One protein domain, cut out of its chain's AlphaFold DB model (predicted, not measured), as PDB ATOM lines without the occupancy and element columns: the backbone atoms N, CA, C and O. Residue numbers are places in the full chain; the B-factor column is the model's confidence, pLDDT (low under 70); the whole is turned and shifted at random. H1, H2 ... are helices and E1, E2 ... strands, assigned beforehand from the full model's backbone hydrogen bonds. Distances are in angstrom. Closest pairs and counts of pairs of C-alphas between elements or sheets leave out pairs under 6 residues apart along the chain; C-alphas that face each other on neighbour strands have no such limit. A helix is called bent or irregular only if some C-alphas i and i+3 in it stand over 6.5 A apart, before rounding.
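Overview. This is residues 20 to 90 of the 91 residues of an uncharacterized protein of Porticoccus sp (UniProt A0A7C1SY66). A long helix, H1, sticks out with its residues 20 to 39 like a handle from a small, strongly twisted sheet of four strands. The other end of H1 meets the sheet with residues 40 to 46, mostly beside E2, and the loop of residues 52 to 63 joins E1 to E2. The printed part has 71 residues in the order H1, E1, E2, E3, E4; the sheet runs E1, E2, E3, E4, antiparallel throughout, and the class is mixed, helices and strands. The whole is only just extended, close to loose, with a radius of gyration of the C-alphas of 17.0 A, and its spans are 56 by 31 by 15 A.

Along the chain. Find C-alpha 20 at (58.555, -24.455, -55.289); from there H1, residues 20 to 46, runs 37.2 A to C-alpha 46 at (43.215, -13.473, -23.193), with a kink of 27 degrees near residue 31. H1 is neither bent nor irregular, but only just: C-alphas 28 and 31 are 6.4 A apart. Next come E1, residues 49 to 51, and E2, residues 64 to 69, 15.9 A from first to last C-alpha. E3, residues 72 to 79, is 21.3 A long. E4, residues 82 to 89, is 20.4 A long, bends by 56 degrees at residue 86 and ends at C-alpha 89, (25.798, -12.704, -26.820).

Arrangement. Begin with the sheet, a meander, each strand the antiparallel neighbour of the one before. E1 and E2 form a hairpin at 162 degrees; look for N 51 and O 64, 2.7 A apart, within hydrogen-bond range. E2 and E3 form a hairpin at 146 degrees, with N 65 and O 76 at 2.8 A. E3 and E4 form a hairpin at 149 degrees, with N 77 and O 84 at 2.8 A. The edge strands, E1 and E4, are apart. H1 is on the sheet but only grazes it, with its residues 40 to 46. The closest C-alphas of H1 and E2 are those of Ile 45 and Val 68, 5.5 A apart. Along H1, 21 of 23 O i to N i+4 pairs are within hydrogen-bond range.

Size, cuts and confidence. The C-alphas farthest apart are those of Arg 20 and Ser 80, 56.8 A. Without residues 20 to 39, which stand free, the body spans 31 by 23 by 16 A. The printed part has no cut. The link from E1 to E2, 12 residues, is long; those from H1 to E1, E2 to E3 and E3 to E4 are tight. The mean pLDDT of the printed part is 81.8, and it is under 70 at residues 21 to 22, residue 38 and residues 40 to 47.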
ATOM      1  N   ARG A  20      57.742 -25.393 -56.101       75.38
ATOM      2  CA  ARG A  20      58.555 -24.455 -55.289       75.38
ATOM      3  C   ARG A  20      57.861 -23.111 -55.014       75.38
ATOM      4  O   ARG A  20      58.047 -22.537 -53.946       75.38
ATOM      5  N   LEU A  21      57.050 -22.632 -55.958       69.75
ATOM      6  CA  LEU A  21      56.236 -21.425 -55.810       69.75
ATOM      7  C   LEU A  21      55.177 -21.560 -54.702       69.75
ATOM      8  O   LEU A  21      55.018 -20.647 -53.900       69.75
ATOM      9  N   VAL A  22      54.495 -22.703 -54.619       69.56
ATOM     10  CA  VAL A  22      53.476 -22.986 -53.597       69.56
ATOM     11  C   VAL A  22      54.119 -23.047 -52.213       69.56
ATOM     12  O   VAL A  22      53.666 -22.363 -51.300       69.56
ATOM     13  N   GLN A  23      55.245 -23.753 -52.084       70.88
ATOM     14  CA  GLN A  23      56.008 -23.802 -50.829       70.88
ATOM     15  C   GLN A  23      56.529 -22.417 -50.413       70.88
ATOM     16  O   GLN A  23      56.603 -22.097 -49.225       70.88
ATOM     17  N   TRP A  24      56.902 -21.577 -51.383       76.81
ATOM     18  CA  TRP A  24      57.321 -20.204 -51.119       76.81
ATOM     19  C   TRP A  24      56.152 -19.337 -50.637       76.81
ATOM     20  O   TRP A  24      56.306 -18.627 -49.643       76.81
ATOM     21  N   ILE A  25      54.980 -19.429 -51.274       73.50
ATOM     22  CA  ILE A  25      53.756 -18.724 -50.854       73.50
ATOM     23  C   ILE A  25      53.345 -19.167 -49.443       73.50
ATOM     24  O   ILE A  25      53.079 -18.323 -48.585       73.50
ATOM     25  N   GLU A  26      53.353 -20.471 -49.168       71.12
ATOM     26  CA  GLU A  26      53.000 -21.016 -47.856       71.12
ATOM     27  C   GLU A  26      53.930 -20.477 -46.758       71.12
ATOM     28  O   GLU A  26      53.483 -19.929 -45.745       71.12
ATOM     29  N   ASN A  27      55.244 -20.557 -46.973       72.50
ATOM     30  CA  ASN A  27      56.216 -20.146 -45.965       72.50
ATOM     31  C   ASN A  27      56.293 -18.629 -45.785       72.50
ATOM     32  O   ASN A  27      56.480 -18.158 -44.660       72.50
ATOM     33  N   LYS A  28      56.178 -17.863 -46.874       75.44
ATOM     34  CA  LYS A  28      56.422 -16.418 -46.851       75.44
ATOM     35  C   LYS A  28      55.161 -15.600 -46.598       75.44
ATOM     36  O   LYS A  28      55.261 -14.532 -46.009       75.44
ATOM     37  N   ILE A  29      53.992 -16.085 -47.007       74.69
ATOM     38  CA  ILE A  29      52.727 -15.354 -46.875       74.69
ATOM     39  C   ILE A  29      51.863 -16.024 -45.812       74.69
ATOM     40  O   ILE A  29      51.618 -15.439 -44.756       74.69
ATOM     41  N   TYR A  30      51.463 -17.276 -46.036       72.69
ATOM     42  CA  TYR A  30      50.471 -17.940 -45.188       72.69
ATOM     43  C   TYR A  30      50.937 -18.091 -43.739       72.69
ATOM     44  O   TYR A  30      50.214 -17.750 -42.803       72.69
ATOM     45  N   ARG A  31      52.177 -18.534 -43.523       72.88
ATOM     46  CA  ARG A  31      52.733 -18.725 -42.178       72.88
ATOM     47  C   ARG A  31      52.890 -17.413 -41.399       72.88
ATOM     48  O   ARG A  31      52.768 -17.412 -40.177       72.88
ATOM     49  N   ILE A  32      53.156 -16.296 -42.079       73.38
ATOM     50  CA  ILE A  32      53.256 -14.975 -41.436       73.38
ATOM     51  C   ILE A  32      51.862 -14.459 -41.077       73.38
ATOM     52  O   ILE A  32      51.643 -14.020 -39.949       73.38
ATOM     53  N   VAL A  33      50.918 -14.545 -42.015       73.38
ATOM     54  CA  VAL A  33      49.539 -14.079 -41.825       73.38
ATOM     55  C   VAL A  33      48.832 -14.896 -40.744       73.38
ATOM     56  O   VAL A  33      48.308 -14.317 -39.798       73.38
ATOM     57  N   SER A  34      48.902 -16.228 -40.803       71.44
ATOM     58  CA  SER A  34      48.300 -17.117 -39.795       71.44
ATOM     59  C   SER A  34      48.846 -16.867 -38.389       71.44
ATOM     60  O   SER A  34      48.074 -16.811 -37.440       71.44
ATOM     61  N   ARG A  35      50.157 -16.638 -38.231       73.12
ATOM     62  CA  ARG A  35      50.741 -16.269 -36.930       73.12
ATOM     63  C   ARG A  35      50.204 -14.947 -36.404       73.12
ATOM     64  O   ARG A  35      49.926 -14.855 -35.215       73.12
ATOM     65  N   ARG A  36      50.061 -13.938 -37.267       74.25
ATOM     66  CA  ARG A  36      49.513 -12.629 -36.880       74.25
ATOM     67  C   ARG A  36      48.043 -12.735 -36.487       74.25
ATOM     68  O   ARG A  36      47.666 -12.182 -35.463       74.25
ATOM     69  N   ILE A  37      47.249 -13.485 -37.249       71.94
ATOM     70  CA  ILE A  37      45.841 -13.747 -36.931       71.94
ATOM     71  C   ILE A  37      45.729 -14.511 -35.611       71.94
ATOM     72  O   ILE A  37      44.999 -14.077 -34.732       71.94
ATOM     73  N   ASN A  38      46.499 -15.583 -35.417       68.31
ATOM     74  CA  ASN A  38      46.487 -16.343 -34.164       68.31
ATOM     75  C   ASN A  38      46.974 -15.506 -32.971       68.31
ATOM     76  O   ASN A  38      46.448 -15.657 -31.876       68.31
ATOM     77  N   TRP A  39      47.951 -14.613 -33.163       74.75
ATOM     78  CA  TRP A  39      48.386 -13.677 -32.122       74.75
ATOM     79  C   TRP A  39      47.277 -12.687 -31.753       74.75
ATOM     80  O   TRP A  39      47.017 -12.490 -30.570       74.75
ATOM     81  N   LEU A  40      46.592 -12.118 -32.752       67.62
ATOM     82  CA  LEU A  40      45.435 -11.253 -32.527       67.62
ATOM     83  C   LEU A  40      44.334 -12.014 -31.791       67.62
ATOM     84  O   LEU A  40      43.900 -11.562 -30.744       67.62
ATOM     85  N   LEU A  41      43.945 -13.195 -32.275       66.25
ATOM     86  CA  LEU A  41      42.929 -14.031 -31.638       66.25
ATOM     87  C   LEU A  41      43.299 -14.366 -30.192       66.25
ATOM     88  O   LEU A  41      42.475 -14.178 -29.307       66.25
ATOM     89  N   ASN A  42      44.543 -14.769 -29.924       65.19
ATOM     90  CA  ASN A  42      44.996 -15.026 -28.558       65.19
ATOM     91  C   ASN A  42      44.888 -13.783 -27.677       65.19
ATOM     92  O   ASN A  42      44.434 -13.905 -26.549       65.19
ATOM     93  N   ARG A  43      45.253 -12.600 -28.180       67.25
ATOM     94  CA  ARG A  43      45.189 -11.353 -27.407       67.25
ATOM     95  C   ARG A  43      43.747 -10.907 -27.146       67.25
ATOM     96  O   ARG A  43      43.422 -10.504 -26.034       67.25
ATOM     97  N   VAL A  44      42.867 -11.071 -28.132       64.75
ATOM     98  CA  VAL A  44      41.418 -10.840 -28.004       64.75
ATOM     99  C   VAL A  44      40.796 -11.802 -26.988       64.75
ATOM    100  O   VAL A  44      39.953 -11.395 -26.195       64.75
ATOM    101  N   ILE A  45      41.220 -13.066 -26.985       64.06
ATOM    102  CA  ILE A  45      40.702 -14.097 -26.077       64.06
ATOM    103  C   ILE A  45      41.279 -13.935 -24.658       64.06
ATOM    104  O   ILE A  45      40.557 -14.155 -23.690       64.06
ATOM    105  N   SER A  46      42.553 -13.551 -24.504       64.31
ATOM    106  CA  SER A  46      43.215 -13.473 -23.193       64.31
ATOM    107  C   SER A  46      42.996 -12.152 -22.458       64.31
ATOM    108  O   SER A  46      42.873 -12.151 -21.238       64.31
ATOM    109  N   GLU A  47      42.984 -11.026 -23.175       67.62
ATOM    110  CA  GLU A  47      42.936  -9.677 -22.582       67.62
ATOM    111  C   GLU A  47      41.652  -8.918 -22.963       67.62
ATOM    112  O   GLU A  47      41.188  -8.058 -22.207       67.62
ATOM    113  N   GLY A  48      41.027  -9.292 -24.083       75.75
ATOM    114  CA  GLY A  48      39.941  -8.535 -24.697       75.75
ATOM    115  C   GLY A  48      40.432  -7.422 -25.605       75.75
ATOM    116  O   GLY A  48      41.571  -6.969 -25.514       75.75
ATOM    117  N   ILE A  49      39.556  -6.962 -26.493       85.38
ATOM    118  CA  ILE A  49      39.770  -5.719 -27.238       85.38
ATOM    119  C   ILE A  49      39.248  -4.589 -26.375       85.38
ATOM    120  O   ILE A  49      38.036  -4.475 -26.211       85.38
ATOM    121  N   GLU A  50      40.144  -3.766 -25.844       87.88
ATOM    122  CA  GLU A  50      39.774  -2.526 -25.172       87.88
ATOM    123  C   GLU A  50      39.487  -1.422 -26.203       87.88
ATOM    124  O   GLU A  50      40.297  -1.136 -27.084       87.88
ATOM    125  N   LEU A  51      38.308  -0.821 -26.092       88.12
ATOM    126  CA  LEU A  51      37.868   0.364 -26.808       88.12
ATOM    127  C   LEU A  51      38.050   1.555 -25.868       88.12
ATOM    128  O   LEU A  51      37.334   1.701 -24.870       88.12
ATOM    129  N   ILE A  52      39.037   2.377 -26.198       89.31
ATOM    130  CA  ILE A  52      39.398   3.572 -25.442       89.31
ATOM    131  C   ILE A  52      38.442   4.689 -25.857       89.31
ATOM    132  O   ILE A  52      38.272   4.950 -27.049       89.31
ATOM    133  N   VAL A  53      37.785   5.309 -24.880       89.44
ATOM    134  CA  VAL A  53      36.917   6.468 -25.122       89.44
ATOM    135  C   VAL A  53      37.787   7.709 -25.337       89.44
ATOM    136  O   VAL A  53      38.877   7.805 -24.779       89.44
ATOM    137  N   ASP A  54      37.332   8.663 -26.149       90.62
ATOM    138  CA  ASP A  54      38.081   9.899 -26.394       90.62
ATOM    139  C   ASP A  54      38.446  10.606 -25.080       90.62
ATOM    140  O   ASP A  54      37.583  10.905 -24.255       90.62
ATOM    141  N   GLY A  55      39.739  10.884 -24.908       88.69
ATOM    142  CA  GLY A  55      40.281  11.515 -23.701       88.69
ATOM    143  C   GLY A  55      40.689  10.550 -22.586       88.69
ATOM    144  O   GLY A  55      41.236  11.020 -21.593       88.69
ATOM    145  N   ASN A  56      40.484   9.241 -22.759       89.44
ATOM    146  CA  ASN A  56      40.961   8.209 -21.838       89.44
ATOM    147  C   ASN A  56      42.287   7.581 -22.303       89.44
ATOM    148  O   ASN A  56      42.624   7.571 -23.490       89.44
ATOM    149  N   GLU A  57      43.010   6.984 -21.361       89.75
ATOM    150  CA  GLU A  57      44.147   6.092 -21.582       89.75
ATOM    151  C   GLU A  57      43.731   4.611 -21.466       89.75
ATOM    152  O   GLU A  57      42.650   4.296 -20.952       89.75
ATOM    153  N   PRO A  58      44.555   3.657 -21.953       85.25
ATOM    154  CA  PRO A  58      44.315   2.237 -21.730       85.25
ATOM    155  C   PRO A  58      44.168   1.919 -20.240       85.25
ATOM    156  O   PRO A  58      45.071   2.139 -19.435       85.25
ATOM    157  N   GLY A  59      43.037   1.328 -19.893       84.81
ATOM    158  CA  GLY A  59      42.691   0.940 -18.544       84.81
ATOM    159  C   GLY A  59      41.995   1.996 -17.690       84.81
ATOM    160  O   GLY A  59      41.757   1.728 -16.512       84.81
ATOM    161  N   ASP A  60      41.609   3.129 -18.261       90.38
ATOM    162  CA  ASP A  60      40.790   4.110 -17.559       90.38
ATOM    163  C   ASP A  60      39.337   3.659 -17.390       90.38
ATOM    164  O   ASP A  60      38.774   2.878 -18.168       90.38
ATOM    165  N   ASP A  61      38.700   4.194 -16.352       93.56
ATOM    166  CA  ASP A  61      37.264   4.061 -16.167       93.56
ATOM    167  C   ASP A  61      36.500   4.724 -17.316       93.56
ATOM    168  O   ASP A  61      36.855   5.785 -17.822       93.56
ATOM    169  N   GLY A  62      35.410   4.088 -17.734       91.75
ATOM    170  CA  GLY A  62      34.640   4.504 -18.902       91.75
ATOM    171  C   GLY A  62      35.025   3.775 -20.186       91.75
ATOM    172  O   GLY A  62      34.171   3.690 -21.072       91.75
ATOM    173  N   ASN A  63      36.220   3.174 -20.257       93.19
ATOM    174  CA  ASN A  63      36.605   2.329 -21.385       93.19
ATOM    175  C   ASN A  63      35.723   1.088 -21.477       93.19
ATOM    176  O   ASN A  63      35.157   0.601 -20.490       93.19
ATOM    177  N   TRP A  64      35.624   0.558 -22.687       92.88
ATOM    178  CA  TRP A  64      34.880  -0.659 -22.969       92.88
ATOM    179  C   TRP A  64      35.836  -1.768 -23.350       92.88
ATOM    180  O   TRP A  64      36.919  -1.508 -23.853       92.88
ATOM    181  N   ARG A  65      35.435  -3.020 -23.156       90.81
ATOM    182  CA  ARG A  65      36.125  -4.140 -23.777       90.81
ATOM    183  C   ARG A  65      35.172  -5.191 -24.294       90.81
ATOM    184  O   ARG A  65      34.090  -5.396 -23.745       90.81
ATOM    185  N   ILE A  66      35.639  -5.882 -25.321       88.31
ATOM    186  CA  ILE A  66      34.989  -7.051 -25.898       88.31
ATOM    187  C   ILE A  66      35.887  -8.252 -25.622       88.31
ATOM    188  O   ILE A  66      37.053  -8.251 -26.017       88.31
ATOM    189  N   ILE A  67      35.355  -9.263 -24.940       87.31
ATOM    190  CA  ILE A  67      36.056 -10.521 -24.650       87.31
ATOM    191  C   ILE A  67      35.226 -11.698 -25.150       87.31
ATOM    192  O   ILE A  67      33.997 -11.639 -25.148       87.31
ATOM    193  N   VAL A  68      35.897 -12.780 -25.539       82.75
ATOM    194  CA  VAL A  68      35.244 -14.057 -25.850       82.75
ATOM    195  C   VAL A  68      35.582 -15.041 -24.742       82.75
ATOM    196  O   VAL A  68      36.752 -15.369 -24.545       82.75
ATOM    197  N   ILE A  69      34.571 -15.517 -24.017       79.56
ATOM    198  CA  ILE A  69      34.734 -16.518 -22.960       79.56
ATOM    199  C   ILE A  69      33.812 -17.686 -23.277       79.56
ATOM    200  O   ILE A  69      32.610 -17.518 -23.383       79.56
ATOM    201  N   SER A  70      34.379 -18.887 -23.400       79.69
ATOM    202  CA  SER A  70      33.618 -20.135 -23.585       79.69
ATOM    203  C   SER A  70      32.709 -20.219 -24.821       79.69
ATOM    204  O   SER A  70      31.976 -21.192 -24.929       79.69
ATOM    205  N   GLY A  71      32.837 -19.304 -25.782       77.75
ATOM    206  CA  GLY A  71      31.964 -19.219 -26.961       77.75
ATOM    207  C   GLY A  71      31.096 -17.963 -26.948       77.75
ATOM    208  O   GLY A  71      30.740 -17.469 -28.013       77.75
ATOM    209  N   ASP A  72      30.896 -17.377 -25.769       81.50
ATOM    210  CA  ASP A  72      30.064 -16.197 -25.577       81.50
ATOM    211  C   ASP A  72      30.875 -14.916 -25.783       81.50
ATOM    212  O   ASP A  72      32.021 -14.784 -25.326       81.50
ATOM    213  N   LEU A  73      30.266 -13.944 -26.459       84.69
ATOM    214  CA  LEU A  73      30.826 -12.611 -26.643       84.69
ATOM    215  C   LEU A  73      30.326 -11.704 -25.518       84.69
ATOM    216  O   LEU A  73      29.138 -11.401 -25.441       84.69
ATOM    217  N   ARG A  74      31.229 -11.216 -24.668       89.62
ATOM    218  CA  ARG A  74      30.885 -10.324 -23.553       89.62
ATOM    219  C   ARG A  74      31.382  -8.914 -23.805       89.62
ATOM    220  O   ARG A  74      32.562  -8.692 -24.079       89.62
ATOM    221  N   PHE A  75      30.481  -7.962 -23.613       91.62
ATOM    222  CA  PHE A  75      30.765  -6.537 -23.590       91.62
ATOM    223  C   PHE A  75      30.830  -6.074 -22.145       91.62
ATOM    224  O   PHE A  75      29.886  -6.249 -21.366       91.62
ATOM    225  N   GLN A  76      31.957  -5.477 -21.781       93.81
ATOM    226  CA  GLN A  76      32.205  -5.006 -20.430       93.81
ATOM    227  C   GLN A  76      32.617  -3.540 -20.455       93.81
ATOM    228  O   GLN A  76      33.296  -3.100 -21.378       93.81
ATOM    229  N   LYS A  77      32.225  -2.794 -19.427       94.88
ATOM    230  CA  LYS A  77      32.647  -1.412 -19.201       94.88
ATOM    231  C   LYS A  77      33.512  -1.355 -17.951       94.88
ATOM    232  O   LYS A  77      33.189  -2.009 -16.958       94.88
ATOM    233  N   ARG A  78      34.598  -0.587 -17.980       93.75
ATOM    234  CA  ARG A  78      35.428  -0.362 -16.799       93.75
ATOM    235  C   ARG A  78      34.767   0.680 -15.906       93.75
ATOM    236  O   ARG A  78      34.468   1.786 -16.353       93.75
ATOM    237  N   ILE A  79      34.452   0.287 -14.679       94.06
ATOM    238  CA  ILE A  79      33.774   1.117 -13.686       94.06
ATOM    239  C   ILE A  79      34.520   0.928 -12.368       94.06
ATOM    240  O   ILE A  79      34.608  -0.194 -11.868       94.06
ATOM    241  N   SER A  80      35.055   2.013 -11.813       94.00
ATOM    242  CA  SER A  80      35.787   2.010 -10.541       94.00
ATOM    243  C   SER A  80      36.942   1.001 -10.515       94.00
ATOM    244  O   SER A  80      37.139   0.279  -9.539       94.00
ATOM    245  N   GLY A  81      37.692   0.912 -11.614       90.25
ATOM    246  CA  GLY A  81      38.846   0.031 -11.776       90.25
ATOM    247  C   GLY A  81      38.512  -1.423 -12.116       90.25
ATOM    248  O   GLY A  81      39.438  -2.209 -12.320       90.25
ATOM    249  N   VAL A  82      37.231  -1.792 -12.221       92.44
ATOM    250  CA  VAL A  82      36.790  -3.173 -12.469       92.44
ATOM    251  C   VAL A  82      36.002  -3.273 -13.772       92.44
ATOM    252  O   VAL A  82      35.150  -2.442 -14.083       92.44
ATOM    253  N   TRP A  83      36.262  -4.327 -14.543       92.50
ATOM    254  CA  TRP A  83      35.484  -4.640 -15.739       92.50
ATOM    255  C   TRP A  83      34.129  -5.238 -15.364       92.50
ATOM    256  O   TRP A  83      34.045  -6.365 -14.880       92.50
ATOM    257  N   THR A  84      33.069  -4.480 -15.622       94.19
ATOM    258  CA  THR A  84      31.686  -4.845 -15.313       94.19
ATOM    259  C   THR A  84      30.972  -5.287 -16.582       94.19
ATOM    260  O   THR A  84      30.992  -4.572 -17.582       94.19
ATOM    261  N   GLN A  85      30.339  -6.460 -16.561       93.44
ATOM    262  CA  GLN A  85      29.570  -6.964 -17.697       93.44
ATOM    263  C   GLN A  85      28.306  -6.133 -17.920       93.44
ATOM    264  O   GLN A  85      27.528  -5.918 -16.995       93.44
ATOM    265  N   VAL A  86      28.118  -5.681 -19.161       94.00
ATOM    266  CA  VAL A  86      26.958  -4.886 -19.582       94.00
ATOM    267  C   VAL A  86      26.049  -5.702 -20.493       94.00
ATOM    268  O   VAL A  86      24.831  -5.612 -20.384       94.00
ATOM    269  N   PHE A  87      26.633  -6.499 -21.387       91.38
ATOM    270  CA  PHE A  87      25.889  -7.293 -22.358       91.38
ATOM    271  C   PHE A  87      26.658  -8.566 -22.733       91.38
ATOM    272  O   PHE A  87      27.891  -8.585 -22.687       91.38
ATOM    273  N   GLU A  88      25.934  -9.621 -23.093       91.19
ATOM    274  CA  GLU A  88      26.471 -10.921 -23.496       91.19
ATOM    275  C   GLU A  88      25.668 -11.452 -24.687       91.19
ATOM    276  O   GLU A  88      24.441 -11.357 -24.701       91.19
ATOM    277  N   ILE A  89      26.372 -11.964 -25.697       88.25
ATOM    278  CA  ILE A  89      25.798 -12.704 -26.820       88.25
ATOM    279  C   ILE A  89      26.219 -14.156 -26.651       88.25
ATOM    280  O   ILE A  89      27.415 -14.452 -26.693       88.25
ATOM    281  N   GLU A  90      25.235 -15.027 -26.472       86.81
ATOM    282  CA  GLU A  90      25.433 -16.473 -26.402       86.81
ATOM    283  C   GLU A  90      25.735 -17.032 -27.802       86.81
ATOM    284  O   GLU A  90      25.108 -16.618 -28.788       86.81
TER     285      GLU A  90